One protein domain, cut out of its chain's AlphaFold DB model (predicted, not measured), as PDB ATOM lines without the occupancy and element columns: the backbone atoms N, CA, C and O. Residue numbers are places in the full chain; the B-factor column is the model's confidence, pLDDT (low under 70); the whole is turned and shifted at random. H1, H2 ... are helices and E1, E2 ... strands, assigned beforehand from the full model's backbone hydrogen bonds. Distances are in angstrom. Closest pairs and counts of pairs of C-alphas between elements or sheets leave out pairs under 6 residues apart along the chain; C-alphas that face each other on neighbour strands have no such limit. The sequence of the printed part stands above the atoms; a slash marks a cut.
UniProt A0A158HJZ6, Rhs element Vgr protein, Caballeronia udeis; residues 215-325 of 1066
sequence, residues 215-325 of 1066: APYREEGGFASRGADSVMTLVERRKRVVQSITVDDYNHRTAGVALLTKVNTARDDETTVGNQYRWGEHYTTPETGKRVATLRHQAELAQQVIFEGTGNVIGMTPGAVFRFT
ATOM      1  N   ALA A 215      16.079  42.675 -20.614       77.62
ATOM      2  CA  ALA A 215      14.687  42.243 -20.728       77.62
ATOM      3  C   ALA A 215      13.723  43.277 -20.114       77.62
ATOM      4  O   ALA A 215      14.111  44.027 -19.218       77.62
ATOM      5  N   PRO A 216      12.463  43.369 -20.566       78.81
ATOM      6  CA  PRO A 216      11.494  44.299 -19.998       78.81
ATOM      7  C   PRO A 216      11.011  43.865 -18.607       78.81
ATOM      8  O   PRO A 216      10.807  42.681 -18.337       78.81
ATOM      9  N   TYR A 217      10.727  44.847 -17.752       77.50
ATOM     10  CA  TYR A 217       9.912  44.663 -16.554       77.50
ATOM     11  C   TYR A 217       8.438  44.510 -16.945       77.50
ATOM     12  O   TYR A 217       7.893  45.371 -17.648       77.50
ATOM     13  N   ARG A 218       7.784  43.431 -16.509       67.62
ATOM     14  CA  ARG A 218       6.390  43.104 -16.835       67.62
ATOM     15  C   ARG A 218       5.710  42.420 -15.651       67.62
ATOM     16  O   ARG A 218       5.751  41.204 -15.544       67.62
ATOM     17  N   GLU A 219       5.040  43.196 -14.803       59.97
ATOM     18  CA  GLU A 219       4.209  42.644 -13.722       59.97
ATOM     19  C   GLU A 219       3.193  41.631 -14.261       59.97
ATOM     20  O   GLU A 219       2.520  41.895 -15.265       59.97
ATOM     21  N   GLU A 220       3.054  40.490 -13.579       52.69
ATOM     22  CA  GLU A 220       2.118  39.429 -13.961       52.69
ATOM     23  C   GLU A 220       0.659  39.864 -13.792       52.69
ATOM     24  O   GLU A 220      -0.036  39.585 -12.816       52.69
ATOM     25  N   GLY A 221       0.158  40.552 -14.818       42.44
ATOM     26  CA  GLY A 221      -1.233  40.956 -14.971       42.44
ATOM     27  C   GLY A 221      -2.169  39.791 -15.306       42.44
ATOM     28  O   GLY A 221      -2.879  39.870 -16.311       42.44
ATOM     29  N   GLY A 222      -2.151  38.733 -14.486       38.22
ATOM     30  CA  GLY A 222      -3.109  37.617 -14.469       38.22
ATOM     31  C   GLY A 222      -3.173  36.746 -15.727       38.22
ATOM     32  O   GLY A 222      -4.127  35.999 -15.885       38.22
ATOM     33  N   PHE A 223      -2.215  36.879 -16.645       33.69
ATOM     34  CA  PHE A 223      -2.132  36.127 -17.899       33.69
ATOM     35  C   PHE A 223      -0.659  36.008 -18.293       33.69
ATOM     36  O   PHE A 223       0.020  37.035 -18.360       33.69
ATOM     37  N   ALA A 224      -0.208  34.790 -18.606       37.66
ATOM     38  CA  ALA A 224       1.193  34.466 -18.884       37.66
ATOM     39  C   ALA A 224       1.881  35.415 -19.888       37.66
ATOM     40  O   ALA A 224       1.285  35.797 -20.913       37.66
ATOM     41  N   SER A 225       3.148  35.743 -19.589       38.03
ATOM     42  CA  SER A 225       4.077  36.417 -20.505       38.03
ATOM     43  C   SER A 225       4.379  35.533 -21.726       38.03
ATOM     44  O   SER A 225       4.092  34.339 -21.739       38.03
ATOM     45  N   ARG A 226       4.906  36.130 -22.798       38.47
ATOM     46  CA  ARG A 226       4.946  35.543 -24.156       38.47
ATOM     47  C   ARG A 226       6.131  34.590 -24.404       38.47
ATOM     48  O   ARG A 226       6.715  34.651 -25.479       38.47
ATOM     49  N   GLY A 227       6.553  33.810 -23.408       47.16
ATOM     50  CA  GLY A 227       7.799  33.018 -23.437       47.16
ATOM     51  C   GLY A 227       9.077  33.870 -23.384       47.16
ATOM     52  O   GLY A 227       9.975  33.588 -22.604       47.16
ATOM     53  N   ALA A 228       9.115  34.981 -24.123       58.56
ATOM     54  CA  ALA A 228      10.208  35.943 -24.146       58.56
ATOM     55  C   ALA A 228      10.631  36.425 -22.747       58.56
ATOM     56  O   ALA A 228       9.790  36.878 -21.957       58.56
ATOM     57  N   ASP A 229      11.946  36.410 -22.513       66.88
ATOM     58  CA  ASP A 229      12.649  37.002 -21.375       66.88
ATOM     59  C   ASP A 229      11.951  38.260 -20.842       66.88
ATOM     60  O   ASP A 229      11.760  39.256 -21.547       66.88
ATOM     61  N   SER A 230      11.530  38.211 -19.580       72.38
ATOM     62  CA  SER A 230      11.022  39.355 -18.825       72.38
ATOM     63  C   SER A 230      11.301  39.199 -17.325       72.38
ATOM     64  O   SER A 230      11.414  38.093 -16.797       72.38
ATOM     65  N   VAL A 231      11.367  40.328 -16.621       76.25
ATOM     66  CA  VAL A 231      11.391  40.367 -15.153       76.25
ATOM     67  C   VAL A 231       9.967  40.623 -14.664       76.25
ATOM     68  O   VAL A 231       9.390  41.673 -14.954       76.25
ATOM     69  N   MET A 232       9.405  39.651 -13.953       68.12
ATOM     70  CA  MET A 232       7.996  39.569 -13.559       68.12
ATOM     71  C   MET A 232       7.687  40.295 -12.245       68.12
ATOM     72  O   MET A 232       6.589  40.818 -12.065       68.12
ATOM     73  N   THR A 233       8.652  40.361 -11.321       74.75
ATOM     74  CA  THR A 233       8.520  41.104 -10.055       74.75
ATOM     75  C   THR A 233       9.761  41.951  -9.787       74.75
ATOM     76  O   THR A 233      10.865  41.577 -10.179       74.75
ATOM     77  N   LEU A 234       9.583  43.113  -9.149       78.06
ATOM     78  CA  LEU A 234      10.684  43.995  -8.758       78.06
ATOM     79  C   LEU A 234      10.314  44.816  -7.517       78.06
ATOM     80  O   LEU A 234       9.415  45.658  -7.556       78.06
ATOM     81  N   VAL A 235      11.050  44.603  -6.432       78.00
ATOM     82  CA  VAL A 235      10.915  45.297  -5.149       78.00
ATOM     83  C   VAL A 235      12.216  46.032  -4.854       78.00
ATOM     84  O   VAL A 235      13.273  45.417  -4.771       78.00
ATOM     85  N   GLU A 236      12.144  47.347  -4.656       82.56
ATOM     86  CA  GLU A 236      13.277  48.131  -4.162       82.56
ATOM     87  C   GLU A 236      13.213  48.220  -2.631       82.56
ATOM     88  O   GLU A 236      12.275  48.793  -2.068       82.56
ATOM     89  N   ARG A 237      14.218  47.675  -1.944       82.00
ATOM     90  CA  ARG A 237      14.412  47.829  -0.500       82.00
ATOM     91  C   ARG A 237      15.490  48.870  -0.227       82.00
ATOM     92  O   ARG A 237      16.517  48.913  -0.897       82.00
ATOM     93  N   ARG A 238      15.267  49.692   0.799       85.00
ATOM     94  CA  ARG A 238      16.205  50.725   1.257       85.00
ATOM     95  C   ARG A 238      16.399  50.602   2.767       85.00
ATOM     96  O   ARG A 238      15.412  50.438   3.486       85.00
ATOM     97  N   LYS A 239      17.636  50.700   3.258       87.06
ATOM     98  CA  LYS A 239      17.955  50.726   4.698       87.06
ATOM     99  C   LYS A 239      18.979  51.809   5.028       87.06
ATOM    100  O   LYS A 239      19.745  52.236   4.173       87.06
ATOM    101  N   ARG A 240      19.008  52.233   6.294       88.69
ATOM    102  CA  ARG A 240      20.024  53.167   6.793       88.69
ATOM    103  C   ARG A 240      21.352  52.436   7.008       88.69
ATOM    104  O   ARG A 240      21.351  51.343   7.572       88.69
ATOM    105  N   VAL A 241      22.458  53.048   6.591       91.94
ATOM    106  CA  VAL A 241      23.825  52.507   6.715       91.94
ATOM    107  C   VAL A 241      24.754  53.518   7.393       91.94
ATOM    108  O   VAL A 241      24.353  54.658   7.659       91.94
ATOM    109  N   VAL A 242      25.978  53.100   7.727       92.81
ATOM    110  CA  VAL A 242      26.942  53.975   8.411       92.81
ATOM    111  C   VAL A 242      27.396  55.142   7.521       92.81
ATOM    112  O   VAL A 242      27.511  54.986   6.315       92.81
ATOM    113  N   GLN A 243      27.643  56.315   8.114       93.00
ATOM    114  CA  GLN A 243      28.111  57.528   7.408       93.00
ATOM    115  C   GLN A 243      29.634  57.610   7.291       93.00
ATOM    116  O   GLN A 243      30.171  58.430   6.546       93.00
ATOM    117  N   SER A 244      30.364  56.842   8.096       93.69
ATOM    118  CA  SER A 244      31.819  56.853   8.043       93.69
ATOM    119  C   SER A 244      32.447  55.629   8.690       93.69
ATOM    120  O   SER A 244      31.931  55.095   9.676       93.69
ATOM    121  N   ILE A 245      33.606  55.246   8.159       95.50
ATOM    122  CA  ILE A 245      34.514  54.281   8.775       95.50
ATOM    123  C   ILE A 245      35.744  55.033   9.282       95.50
ATOM    124  O   ILE A 245      36.325  55.852   8.565       95.50
ATOM    125  N   THR A 246      36.159  54.722  10.505       94.88
ATOM    126  CA  THR A 246      37.481  55.051  11.038       94.88
ATOM    127  C   THR A 246      38.263  53.758  11.217       94.88
ATOM    128  O   THR A 246      37.775  52.844  11.878       94.88
ATOM    129  N   VAL A 247      39.471  53.696  10.664       93.94
ATOM    130  CA  VAL A 247      40.447  52.624  10.900       93.94
ATOM    131  C   VAL A 247      41.659  53.184  11.637       93.94
ATOM    132  O   VAL A 247      41.966  54.373  11.516       93.94
ATOM    133  N   ASP A 248      42.325  52.344  12.416       93.12
ATOM    134  CA  ASP A 248      43.520  52.689  13.186       93.12
ATOM    135  C   ASP A 248      44.371  51.425  13.413       93.12
ATOM    136  O   ASP A 248      43.830  50.316  13.448       93.12
ATOM    137  N   ASP A 249      45.692  51.569  13.518       92.25
ATOM    138  CA  ASP A 249      46.620  50.439  13.695       92.25
ATOM    139  C   ASP A 249      47.997  50.906  14.223       92.25
ATOM    140  O   ASP A 249      48.218  52.098  14.452       92.25
ATOM    141  N   TYR A 250      48.950  49.986  14.417       90.56
ATOM    142  CA  TYR A 250      50.275  50.284  14.974       90.56
ATOM    143  C   TYR A 250      51.443  49.658  14.193       90.56
ATOM    144  O   TYR A 250      51.721  48.461  14.281       90.56
ATOM    145  N   ASN A 251      52.233  50.505  13.523       89.00
ATOM    146  CA  ASN A 251      53.489  50.106  12.888       89.00
ATOM    147  C   ASN A 251      54.694  50.398  13.802       89.00
ATOM    148  O   ASN A 251      55.161  51.532  13.913       89.00
ATOM    149  N   HIS A 252      55.251  49.353  14.421       88.31
ATOM    150  CA  HIS A 252      56.393  49.472  15.336       88.31
ATOM    151  C   HIS A 252      57.669  50.044  14.690       88.31
ATOM    152  O   HIS A 252      58.507  50.603  15.398       88.31
ATOM    153  N   ARG A 253      57.838  49.928  13.362       88.38
ATOM    154  CA  ARG A 253      59.006  50.464  12.637       88.38
ATOM    155  C   ARG A 253      58.935  51.987  12.478       88.38
ATOM    156  O   ARG A 253      59.960  52.631  12.270       88.38
ATOM    157  N   THR A 254      57.738  52.559  12.596       86.94
ATOM    158  CA  THR A 254      57.436  53.986  12.414       86.94
ATOM    159  C   THR A 254      56.545  54.521  13.541       86.94
ATOM    160  O   THR A 254      55.727  55.403  13.314       86.94
ATOM    161  N   ALA A 255      56.735  54.042  14.777       83.44
ATOM    162  CA  ALA A 255      55.845  54.239  15.936       83.44
ATOM    163  C   ALA A 255      55.489  55.697  16.335       83.44
ATOM    164  O   ALA A 255      54.645  55.899  17.203       83.44
ATOM    165  N   GLY A 256      56.121  56.713  15.735       85.06
ATOM    166  CA  GLY A 256      55.742  58.130  15.862       85.06
ATOM    167  C   GLY A 256      54.775  58.647  14.783       85.06
ATOM    168  O   GLY A 256      54.415  59.821  14.811       85.06
ATOM    169  N   VAL A 257      54.380  57.811  13.817       89.94
ATOM    170  CA  VAL A 257      53.435  58.134  12.738       89.94
ATOM    171  C   VAL A 257      52.039  57.664  13.140       89.94
ATOM    172  O   VAL A 257      51.829  56.481  13.393       89.94
ATOM    173  N   ALA A 258      51.072  58.582  13.177       87.25
ATOM    174  CA  ALA A 258      49.675  58.238  13.426       87.25
ATOM    175  C   ALA A 258      49.058  57.564  12.189       87.25
ATOM    176  O   ALA A 258      49.048  58.155  11.109       87.25
ATOM    177  N   LEU A 259      48.538  56.345  12.355       91.50
ATOM    178  CA  LEU A 259      47.866  55.584  11.297       91.50
ATOM    179  C   LEU A 259      46.349  55.838  11.243       91.50
ATOM    180  O   LEU A 259      45.744  55.634  10.185       91.50
ATOM    181  N   LEU A 260      45.759  56.331  12.341       91.56
ATOM    182  CA  LEU A 260      44.358  56.737  12.477       91.56
ATOM    183  C   LEU A 260      43.839  57.492  11.249       91.56
ATOM    184  O   LEU A 260      44.270  58.604  10.938       91.56
ATOM    185  N   THR A 261      42.849  56.905  10.587       92.94
ATOM    186  CA  THR A 261      42.284  57.402   9.337       92.94
ATOM    187  C   THR A 261      40.766  57.302   9.360       92.94
ATOM    188  O   THR A 261      40.211  56.255   9.672       92.94
ATOM    189  N   LYS A 262      40.073  58.376   8.966       94.06
ATOM    190  CA  LYS A 262      38.611  58.402   8.816       94.06
ATOM    191  C   LYS A 262      38.205  58.724   7.379       94.06
ATOM    192  O   LYS A 262      38.699  59.688   6.798       94.06
ATOM    193  N   VAL A 263      37.252  57.961   6.846       94.94
ATOM    194  CA  VAL A 263      36.679  58.141   5.507       94.94
ATOM    195  C   VAL A 263      35.155  58.273   5.581       94.94
ATOM    196  O   VAL A 263      34.479  57.531   6.290       94.94
ATOM    197  N   ASN A 264      34.630  59.217   4.799       92.19
ATOM    198  CA  ASN A 264      33.276  59.189   4.249       92.19
ATOM    199  C   ASN A 264      33.401  59.426   2.728       92.19
ATOM    200  O   ASN A 264      33.976  60.442   2.312       92.19
ATOM    201  N   THR A 265      32.897  58.478   1.931       86.88
ATOM    202  CA  THR A 265      32.815  58.542   0.459       86.88
ATOM    203  C   THR A 265      31.517  59.181  -0.044       86.88
ATOM    204  O   THR A 265      31.536  59.823  -1.086       86.88
ATOM    205  N   ALA A 266      30.415  59.049   0.699       86.50
ATOM    206  CA  ALA A 266      29.089  59.588   0.398       86.50
ATOM    207  C   ALA A 266      28.824  60.822   1.282       86.50
ATOM    208  O   ALA A 266      28.028  60.806   2.221       86.50
ATOM    209  N   ARG A 267      29.586  61.897   1.040       83.19
ATOM    210  CA  ARG A 267      29.593  63.090   1.911       83.19
ATOM    211  C   ARG A 267      28.290  63.877   1.873       83.19
ATOM    212  O   ARG A 267      27.904  64.436   2.894       83.19
ATOM    213  N   ASP A 268      27.643  63.871   0.717       84.38
ATOM    214  CA  ASP A 268      26.421  64.618   0.430       84.38
ATOM    215  C   ASP A 268      25.148  63.771   0.665       84.38
ATOM    216  O   ASP A 268      24.037  64.230   0.416       84.38
ATOM    217  N   ASP A 269      25.297  62.535   1.165       84.38
ATOM    218  CA  ASP A 269      24.186  61.637   1.497       84.38
ATOM    219  C   ASP A 269      23.758  61.775   2.969       84.38
ATOM    220  O   ASP A 269      24.263  61.101   3.880       84.38
ATOM    221  N   GLU A 270      22.763  62.636   3.188       85.25
ATOM    222  CA  GLU A 270      22.116  62.866   4.485       85.25
ATOM    223  C   GLU A 270      21.396  61.626   5.054       85.25
ATOM    224  O   GLU A 270      21.057  61.595   6.244       85.25
ATOM    225  N   THR A 271      21.149  60.585   4.247       85.88
ATOM    226  CA  THR A 271      20.448  59.378   4.708       85.88
ATOM    227  C   THR A 271      21.346  58.457   5.530       85.88
ATOM    228  O   THR A 271      20.834  57.704   6.356       85.88
ATOM    229  N   THR A 272      22.670  58.541   5.408       88.94
ATOM    230  CA  THR A 272      23.628  57.767   6.223       88.94
ATOM    231  C   THR A 272      23.636  58.198   7.708       88.94
ATOM    232  O   THR A 272      23.011  59.196   8.078       88.94
ATOM    233  N   VAL A 273      24.281  57.445   8.619       91.81
ATOM    234  CA  VAL A 273      24.469  57.884  10.027       91.81
ATOM    235  C   VAL A 273      25.724  57.348  10.729       91.81
ATOM    236  O   VAL A 273      26.069  56.178  10.620       91.81
ATOM    237  N   GLY A 274      26.378  58.173  11.549       90.75
ATOM    238  CA  GLY A 274      27.335  57.704  12.561       90.75
ATOM    239  C   GLY A 274      28.705  57.245  12.041       90.75
ATOM    240  O   GLY A 274      29.113  57.539  10.918       90.75
ATOM    241  N   ASN A 275      29.466  56.571  12.908       92.62
ATOM    242  CA  ASN A 275      30.864  56.221  12.659       92.62
ATOM    243  C   ASN A 275      31.206  54.836  13.218       92.62
ATOM    244  O   ASN A 275      31.177  54.650  14.434       92.62
ATOM    245  N   GLN A 276      31.604  53.901  12.359       93.56
ATOM    246  CA  GLN A 276      32.158  52.611  12.774       93.56
ATOM    247  C   GLN A 276      33.672  52.775  12.996       93.56
ATOM    248  O   GLN A 276      34.364  53.251  12.101       93.56
ATOM    249  N   TYR A 277      34.189  52.423  14.176       93.31
ATOM    250  CA  TYR A 277      35.635  52.384  14.447       93.31
ATOM    251  C   TYR A 277      36.134  50.938  14.377       93.31
ATOM    252  O   TYR A 277      35.482  50.040  14.912       93.31
ATOM    253  N   ARG A 278      37.281  50.729  13.730       91.44
ATOM    254  CA  ARG A 278      37.959  49.441  13.554       91.44
ATOM    255  C   ARG A 278      39.436  49.589  13.919       91.44
ATOM    256  O   ARG A 278      40.057  50.589  13.576       91.44
ATOM    257  N   TRP A 279      39.980  48.575  14.584       90.25
ATOM    258  CA  TRP A 279      41.404  48.436  14.891       90.25
ATOM    259  C   TRP A 279      41.879  47.067  14.406       90.25
ATOM    260  O   TRP A 279      41.128  46.099  14.542       90.25
ATOM    261  N   GLY A 280      43.115  46.964  13.913       84.56
ATOM    262  CA  GLY A 280      43.681  45.680  13.486       84.56
ATOM    263  C   GLY A 280      43.270  45.292  12.067       84.56
ATOM    264  O   GLY A 280      42.924  44.142  11.824       84.56
ATOM    265  N   GLU A 281      43.282  46.254  11.143       86.06
ATOM    266  CA  GLU A 281      43.151  45.989   9.700       86.06
ATOM    267  C   GLU A 281      44.540  45.842   9.025       86.06
ATOM    268  O   GLU A 281      44.634  45.687   7.812       86.06
ATOM    269  N   HIS A 282      45.622  45.880   9.815       85.88
ATOM    270  CA  HIS A 282      46.992  45.451   9.495       85.88
ATOM    271  C   HIS A 282      47.701  46.202   8.357       85.88
ATOM    272  O   HIS A 282      48.617  45.681   7.718       85.88
ATOM    273  N   TYR A 283      47.324  47.463   8.151       88.31
ATOM    274  CA  TYR A 283      47.913  48.350   7.152       88.31
ATOM    275  C   TYR A 283      49.138  49.117   7.693       88.31
ATOM    276  O   TYR A 283      49.235  49.431   8.880       88.31
ATOM    277  N   THR A 284      50.103  49.430   6.823       87.62
ATOM    278  CA  THR A 284      51.437  49.914   7.241       87.62
ATOM    279  C   THR A 284      51.588  51.440   7.272       87.62
ATOM    280  O   THR A 284      52.526  51.948   7.899       87.62
ATOM    281  N   THR A 285      50.694  52.171   6.590       89.56
ATOM    282  CA  THR A 285      50.804  53.610   6.271       89.56
ATOM    283  C   THR A 285      49.437  54.324   6.282       89.56
ATOM    284  O   THR A 285      48.418  53.697   6.000       89.56
ATOM    285  N   PRO A 286      49.351  55.645   6.536       87.56
ATOM    286  CA  PRO A 286      48.067  56.361   6.499       87.56
ATOM    287  C   PRO A 286      47.358  56.272   5.135       87.56
ATOM    288  O   PRO A 286      46.134  56.317   5.050       87.56
ATOM    289  N   GLU A 287      48.116  56.138   4.048       89.81
ATOM    290  CA  GLU A 287      47.622  56.006   2.675       89.81
ATOM    291  C   GLU A 287      46.898  54.671   2.450       89.81
ATOM    292  O   GLU A 287      45.808  54.650   1.876       89.81
ATOM    293  N   THR A 288      47.449  53.573   2.967       87.62
ATOM    294  CA  THR A 288      46.812  52.247   2.911       87.62
ATOM    295  C   THR A 288      45.597  52.181   3.838       87.62
ATOM    296  O   THR A 288      44.542  51.700   3.423       87.62
ATOM    297  N   GLY A 289      45.655  52.821   5.013       89.75
ATOM    298  CA  GLY A 289      44.489  53.026   5.882       89.75
ATOM    299  C   GLY A 289      43.326  53.752   5.187       89.75
ATOM    300  O   GLY A 289      42.164  53.375   5.361       89.75
ATOM    301  N   LYS A 290      43.611  54.745   4.327       91.88
ATOM    302  CA  LYS A 290      42.577  55.433   3.522       91.88
ATOM    303  C   LYS A 290      41.916  54.479   2.530       91.88
ATOM    304  O   LYS A 290      40.694  54.532   2.391       91.88
ATOM    305  N   ARG A 291      42.682  53.592   1.881       90.69
ATOM    306  CA  ARG A 291      42.136  52.556   0.985       90.69
ATOM    307  C   ARG A 291      41.244  51.578   1.753       90.69
ATOM    308  O   ARG A 291      40.091  51.406   1.367       90.69
ATOM    309  N   VAL A 292      41.708  51.025   2.876       91.44
ATOM    310  CA  VAL A 292      40.915  50.087   3.695       91.44
ATOM    311  C   VAL A 292      39.605  50.724   4.172       91.44
ATOM    312  O   VAL A 292      38.531  50.179   3.925       91.44
ATOM    313  N   ALA A 293      39.653  51.912   4.787       92.69
ATOM    314  CA  ALA A 293      38.444  52.599   5.255       92.69
ATOM    315  C   ALA A 293      37.462  52.933   4.114       92.69
ATOM    316  O   ALA A 293      36.250  52.899   4.323       92.69
ATOM    317  N   THR A 294      37.973  53.214   2.910       93.88
ATOM    318  CA  THR A 294      37.161  53.414   1.698       93.88
ATOM    319  C   THR A 294      36.419  52.133   1.314       93.88
ATOM    320  O   THR A 294      35.195  52.168   1.193       93.88
ATOM    321  N   LEU A 295      37.121  50.999   1.219       91.88
ATOM    322  CA  LEU A 295      36.538  49.699   0.864       91.88
ATOM    323  C   LEU A 295      35.479  49.242   1.878       91.88
ATOM    324  O   LEU A 295      34.381  48.837   1.496       91.88
ATOM    325  N   ARG A 296      35.763  49.367   3.185       92.81
ATOM    326  CA  ARG A 296      34.791  49.033   4.243       92.81
ATOM    327  C   ARG A 296      33.547  49.932   4.181       92.81
ATOM    328  O   ARG A 296      32.449  49.447   4.431       92.81
ATOM    329  N   HIS A 297      33.687  51.210   3.811       92.81
ATOM    330  CA  HIS A 297      32.541  52.114   3.658       92.81
ATOM    331  C   HIS A 297      31.718  51.800   2.401       92.81
ATOM    332  O   HIS A 297      30.492  51.787   2.453       92.81
ATOM    333  N   GLN A 298      32.378  51.482   1.283       90.50
ATOM    334  CA  GLN A 298      31.715  51.044   0.050       90.50
ATOM    335  C   GLN A 298      30.910  49.752   0.261       90.50
ATOM    336  O   GLN A 298      29.791  49.655  -0.235       90.50
ATOM    337  N   ALA A 299      31.419  48.799   1.050       87.25
ATOM    338  CA  ALA A 299      30.708  47.563   1.388       87.25
ATOM    339  C   ALA A 299      29.437  47.781   2.239       87.25
ATOM    340  O   ALA A 299      28.495  46.993   2.148       87.25
ATOM    341  N   GLU A 300      29.387  48.844   3.050       88.88
ATOM    342  CA  GLU A 300      28.188  49.252   3.798       88.88
ATOM    343  C   GLU A 300      27.180  49.963   2.873       88.88
ATOM    344  O   GLU A 300      26.008  49.587   2.837       88.88
ATOM    345  N   LEU A 301      27.645  50.921   2.057       88.94
ATOM    346  CA  LEU A 301      26.830  51.625   1.051       88.94
ATOM    347  C   LEU A 301      26.203  50.662   0.025       88.94
ATOM    348  O   LEU A 301      25.042  50.819  -0.338       88.94
ATOM    349  N   ALA A 302      26.916  49.605  -0.375       84.38
ATOM    350  CA  ALA A 302      26.409  48.568  -1.280       84.38
ATOM    351  C   ALA A 302      25.187  47.794  -0.740       84.38
ATOM    352  O   ALA A 302      24.527  47.087  -1.496       84.38
ATOM    353  N   GLN A 303      24.862  47.918   0.554       82.25
ATOM    354  CA  GLN A 303      23.659  47.330   1.151       82.25
ATOM    355  C   GLN A 303      22.536  48.354   1.396       82.25
ATOM    356  O   GLN A 303      21.483  47.989   1.917       82.25
ATOM    357  N   GLN A 304      22.759  49.637   1.101       85.56
ATOM    358  CA  GLN A 304      21.836  50.735   1.406       85.56
ATOM    359  C   GLN A 304      20.573  50.697   0.542       85.56
ATOM    360  O   GLN A 304      19.478  50.963   1.043       85.56
ATOM    361  N   VAL A 305      20.723  50.318  -0.729       84.06
ATOM    362  CA  VAL A 305      19.636  50.046  -1.671       84.06
ATOM    363  C   VAL A 305      19.870  48.674  -2.290       84.06
ATOM    364  O   VAL A 305      20.954  48.398  -2.794       84.06
ATOM    365  N   ILE A 306      18.857  47.812  -2.245       80.81
ATOM    366  CA  ILE A 306      18.877  46.469  -2.831       80.81
ATOM    367  C   ILE A 306      17.588  46.297  -3.630       80.81
ATOM    368  O   ILE A 306      16.509  46.637  -3.148       80.81
ATOM    369  N   PHE A 307      17.691  45.754  -4.839       76.50
ATOM    370  CA  PHE A 307      16.531  45.368  -5.633       76.50
ATOM    371  C   PHE A 307      16.400  43.845  -5.631       76.50
ATOM    372  O   PHE A 307      17.368  43.134  -5.888       76.50
ATOM    373  N   GLU A 308      15.198  43.355  -5.358       74.75
ATOM    374  CA  GLU A 308      14.833  41.939  -5.395       74.75
ATOM    375  C   GLU A 308      13.811  41.728  -6.511       74.75
ATOM    376  O   GLU A 308      12.879  42.521  -6.646       74.75
ATOM    377  N   GLY A 309      13.952  40.673  -7.308       65.44
ATOM    378  CA  GLY A 309      13.037  40.419  -8.416       65.44
ATOM    379  C   GLY A 309      13.135  39.006  -8.969       65.44
ATOM    380  O   GLY A 309      14.117  38.300  -8.745       65.44
ATOM    381  N   THR A 310      12.093  38.608  -9.691       68.19
ATOM    382  CA  THR A 310      11.944  37.278 -10.295       68.19
ATOM    383  C   THR A 310      11.660  37.400 -11.789       68.19
ATOM    384  O   THR A 310      11.097  38.402 -12.228       68.19
ATOM    385  N   GLY A 311      12.058  36.413 -12.591       67.38
ATOM    386  CA  GLY A 311      11.902  36.435 -14.047       67.38
ATOM    387  C   GLY A 311      12.518  35.213 -14.722       67.38
ATOM    388  O   GLY A 311      13.203  34.431 -14.070       67.38
ATOM    389  N   ASN A 312      12.293  35.074 -16.028       66.88
ATOM    390  CA  ASN A 312      12.681  33.897 -16.814       66.88
ATOM    391  C   ASN A 312      13.968  34.076 -17.648       66.88
ATOM    392  O   ASN A 312      14.239  33.265 -18.521       66.88
ATOM    393  N   VAL A 313      14.756  35.126 -17.385       75.69
ATOM    394  CA  VAL A 313      15.925  35.540 -18.189       75.69
ATOM    395  C   VAL A 313      17.103  34.561 -18.026       75.69
ATOM    396  O   VAL A 313      17.927  34.702 -17.115       75.69
ATOM    397  N   ILE A 314      17.201  33.566 -18.916       73.31
ATOM    398  CA  ILE A 314      18.110  32.403 -18.785       73.31
ATOM    399  C   ILE A 314      19.594  32.804 -18.700       73.31
ATOM    400  O   ILE A 314      20.369  32.153 -17.995       73.31
ATOM    401  N   GLY A 315      19.996  33.888 -19.369       74.69
ATOM    402  CA  GLY A 315      21.387  34.359 -19.406       74.69
ATOM    403  C   GLY A 315      21.904  35.039 -18.126       74.69
ATOM    404  O   GLY A 315      23.094  35.355 -18.050       74.69
ATOM    405  N   MET A 316      21.063  35.304 -17.116       78.12
ATOM    406  CA  MET A 316      21.496  36.052 -15.924       78.12
ATOM    407  C   MET A 316      22.375  35.218 -14.982       78.12
ATOM    408  O   MET A 316      21.969  34.161 -14.495       78.12
ATOM    409  N   THR A 317      23.573  35.724 -14.685       80.81
ATOM    410  CA  THR A 317      24.594  35.094 -13.827       80.81
ATOM    411  C   THR A 317      25.160  36.105 -12.814       80.81
ATOM    412  O   THR A 317      25.120  37.316 -13.075       80.81
ATOM    413  N   PRO A 318      25.685  35.678 -11.648       83.50
ATOM    414  CA  PRO A 318      26.252  36.598 -10.663       83.50
ATOM    415  C   PRO A 318      27.433  37.398 -11.217       83.50
ATOM    416  O   PRO A 318      28.352  36.856 -11.831       83.50
ATOM    417  N   GLY A 319      27.425  38.709 -10.978       80.69
ATOM    418  CA  GLY A 319      28.432  39.616 -11.530       80.69
ATOM    419  C   GLY A 319      28.256  39.923 -13.023       80.69
ATOM    420  O   GLY A 319      29.175  40.478 -13.624       80.69
ATOM    421  N   ALA A 320      27.104  39.601 -13.625       83.62
ATOM    422  CA  ALA A 320      26.701  40.118 -14.931       83.62
ATOM    423  C   ALA A 320      25.815  41.373 -14.806       83.62
ATOM    424  O   ALA A 320      25.019  41.506 -13.877       83.62
ATOM    425  N   VAL A 321      25.952  42.299 -15.755       83.94
ATOM    426  CA  VAL A 321      25.172  43.543 -15.845       83.94
ATOM    427  C   VAL A 321      23.924  43.305 -16.689       83.94
ATOM    428  O   VAL A 321      24.006  43.227 -17.913       83.94
ATOM    429  N   PHE A 322      22.764  43.231 -16.035       82.31
ATOM    430  CA  PHE A 322      21.456  43.168 -16.689       82.31
ATOM    431  C   PHE A 322      20.793  44.547 -16.774       82.31
ATOM    432  O   PHE A 322      20.799  45.296 -15.796       82.31
ATOM    433  N   ARG A 323      20.156  44.877 -17.905       80.50
ATOM    434  CA  ARG A 323      19.402  46.135 -18.072       80.50
ATOM    435  C   ARG A 323      17.935  45.912 -18.422       80.50
ATOM    436  O   ARG A 323      17.595  45.091 -19.266       80.50
ATOM    437  N   PHE A 324      17.066  46.723 -17.833       78.50
ATOM    438  CA  PHE A 324      15.654  46.760 -18.194       78.50
ATOM    439  C   PHE A 324      15.445  47.526 -19.505       78.50
ATOM    440  O   PHE A 324      15.929  48.645 -19.650       78.50
ATOM    441  N   THR A 325      14.692  46.961 -20.450       78.75
ATOM    442  CA  THR A 325      14.472  47.592 -21.771       78.75
ATOM    443  C   THR A 325      13.339  48.625 -21.798       78.75
ATOM    444  O   THR A 325      13.183  49.337 -22.786       78.75
TER     445      THR A 325
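AT A GLANCE: This is residues 215 to 325 of the 1066 residues of the protein "Rhs element Vgr protein" of Caballeronia udeis (UniProt A0A158HJZ6). With little regular structure, the model is a long rod: a two-stranded antiparallel ribbon, E1 and E5, lies towards one end, and H1 covers one face of a small sheet towards the other, making two layers. Residues 316 to 321 stick out. The 111 printed residues, 42 in named elements, hold E1, E2, E3, E4, H1, E5 in turn; the sheet E3 E2 E4 is mixed, as is the class. It is extended, radius of gyration of the C-alphas 21.1 A, spanning 70 by 29 by 19 A.

HOW THE PARTS SIT: E1, residues 231 to 238, is antiparallel to E5, residues 305 to 311; N 235 and O 308, 2.8 A apart, are within hydrogen-bond range. E2, residues 245 to 248, forms a hairpin with E3, residues 261 to 263 (N 247 to O 261, 2.8 A), and is parallel to E4, residues 276 to 279 (N 246 to O 276, 2.8 A). H1, residues 286 to 301, is on this sheet, height 7.3 A; its closest C-alphas to E2 are Ala 293 and Ile 245, 5.5 A. In H1 every O i to N i+4 pair is within range.

IN THESE COORDINATES: E1 begins at C-alpha 231 (11.391, 40.367, -15.153); H1, 22.4 A long, ends at C-alpha 301 (26.830, 51.625, 1.051).

THE WHOLE: The farthest C-alphas, Phe 223 and Gly 256, are 70.5 A apart. The printed part has no cut; links E2 to E3 and E3 to E4 are long. pLDDT is under 70 at residues 218 to 229, 232 and 309 to 312.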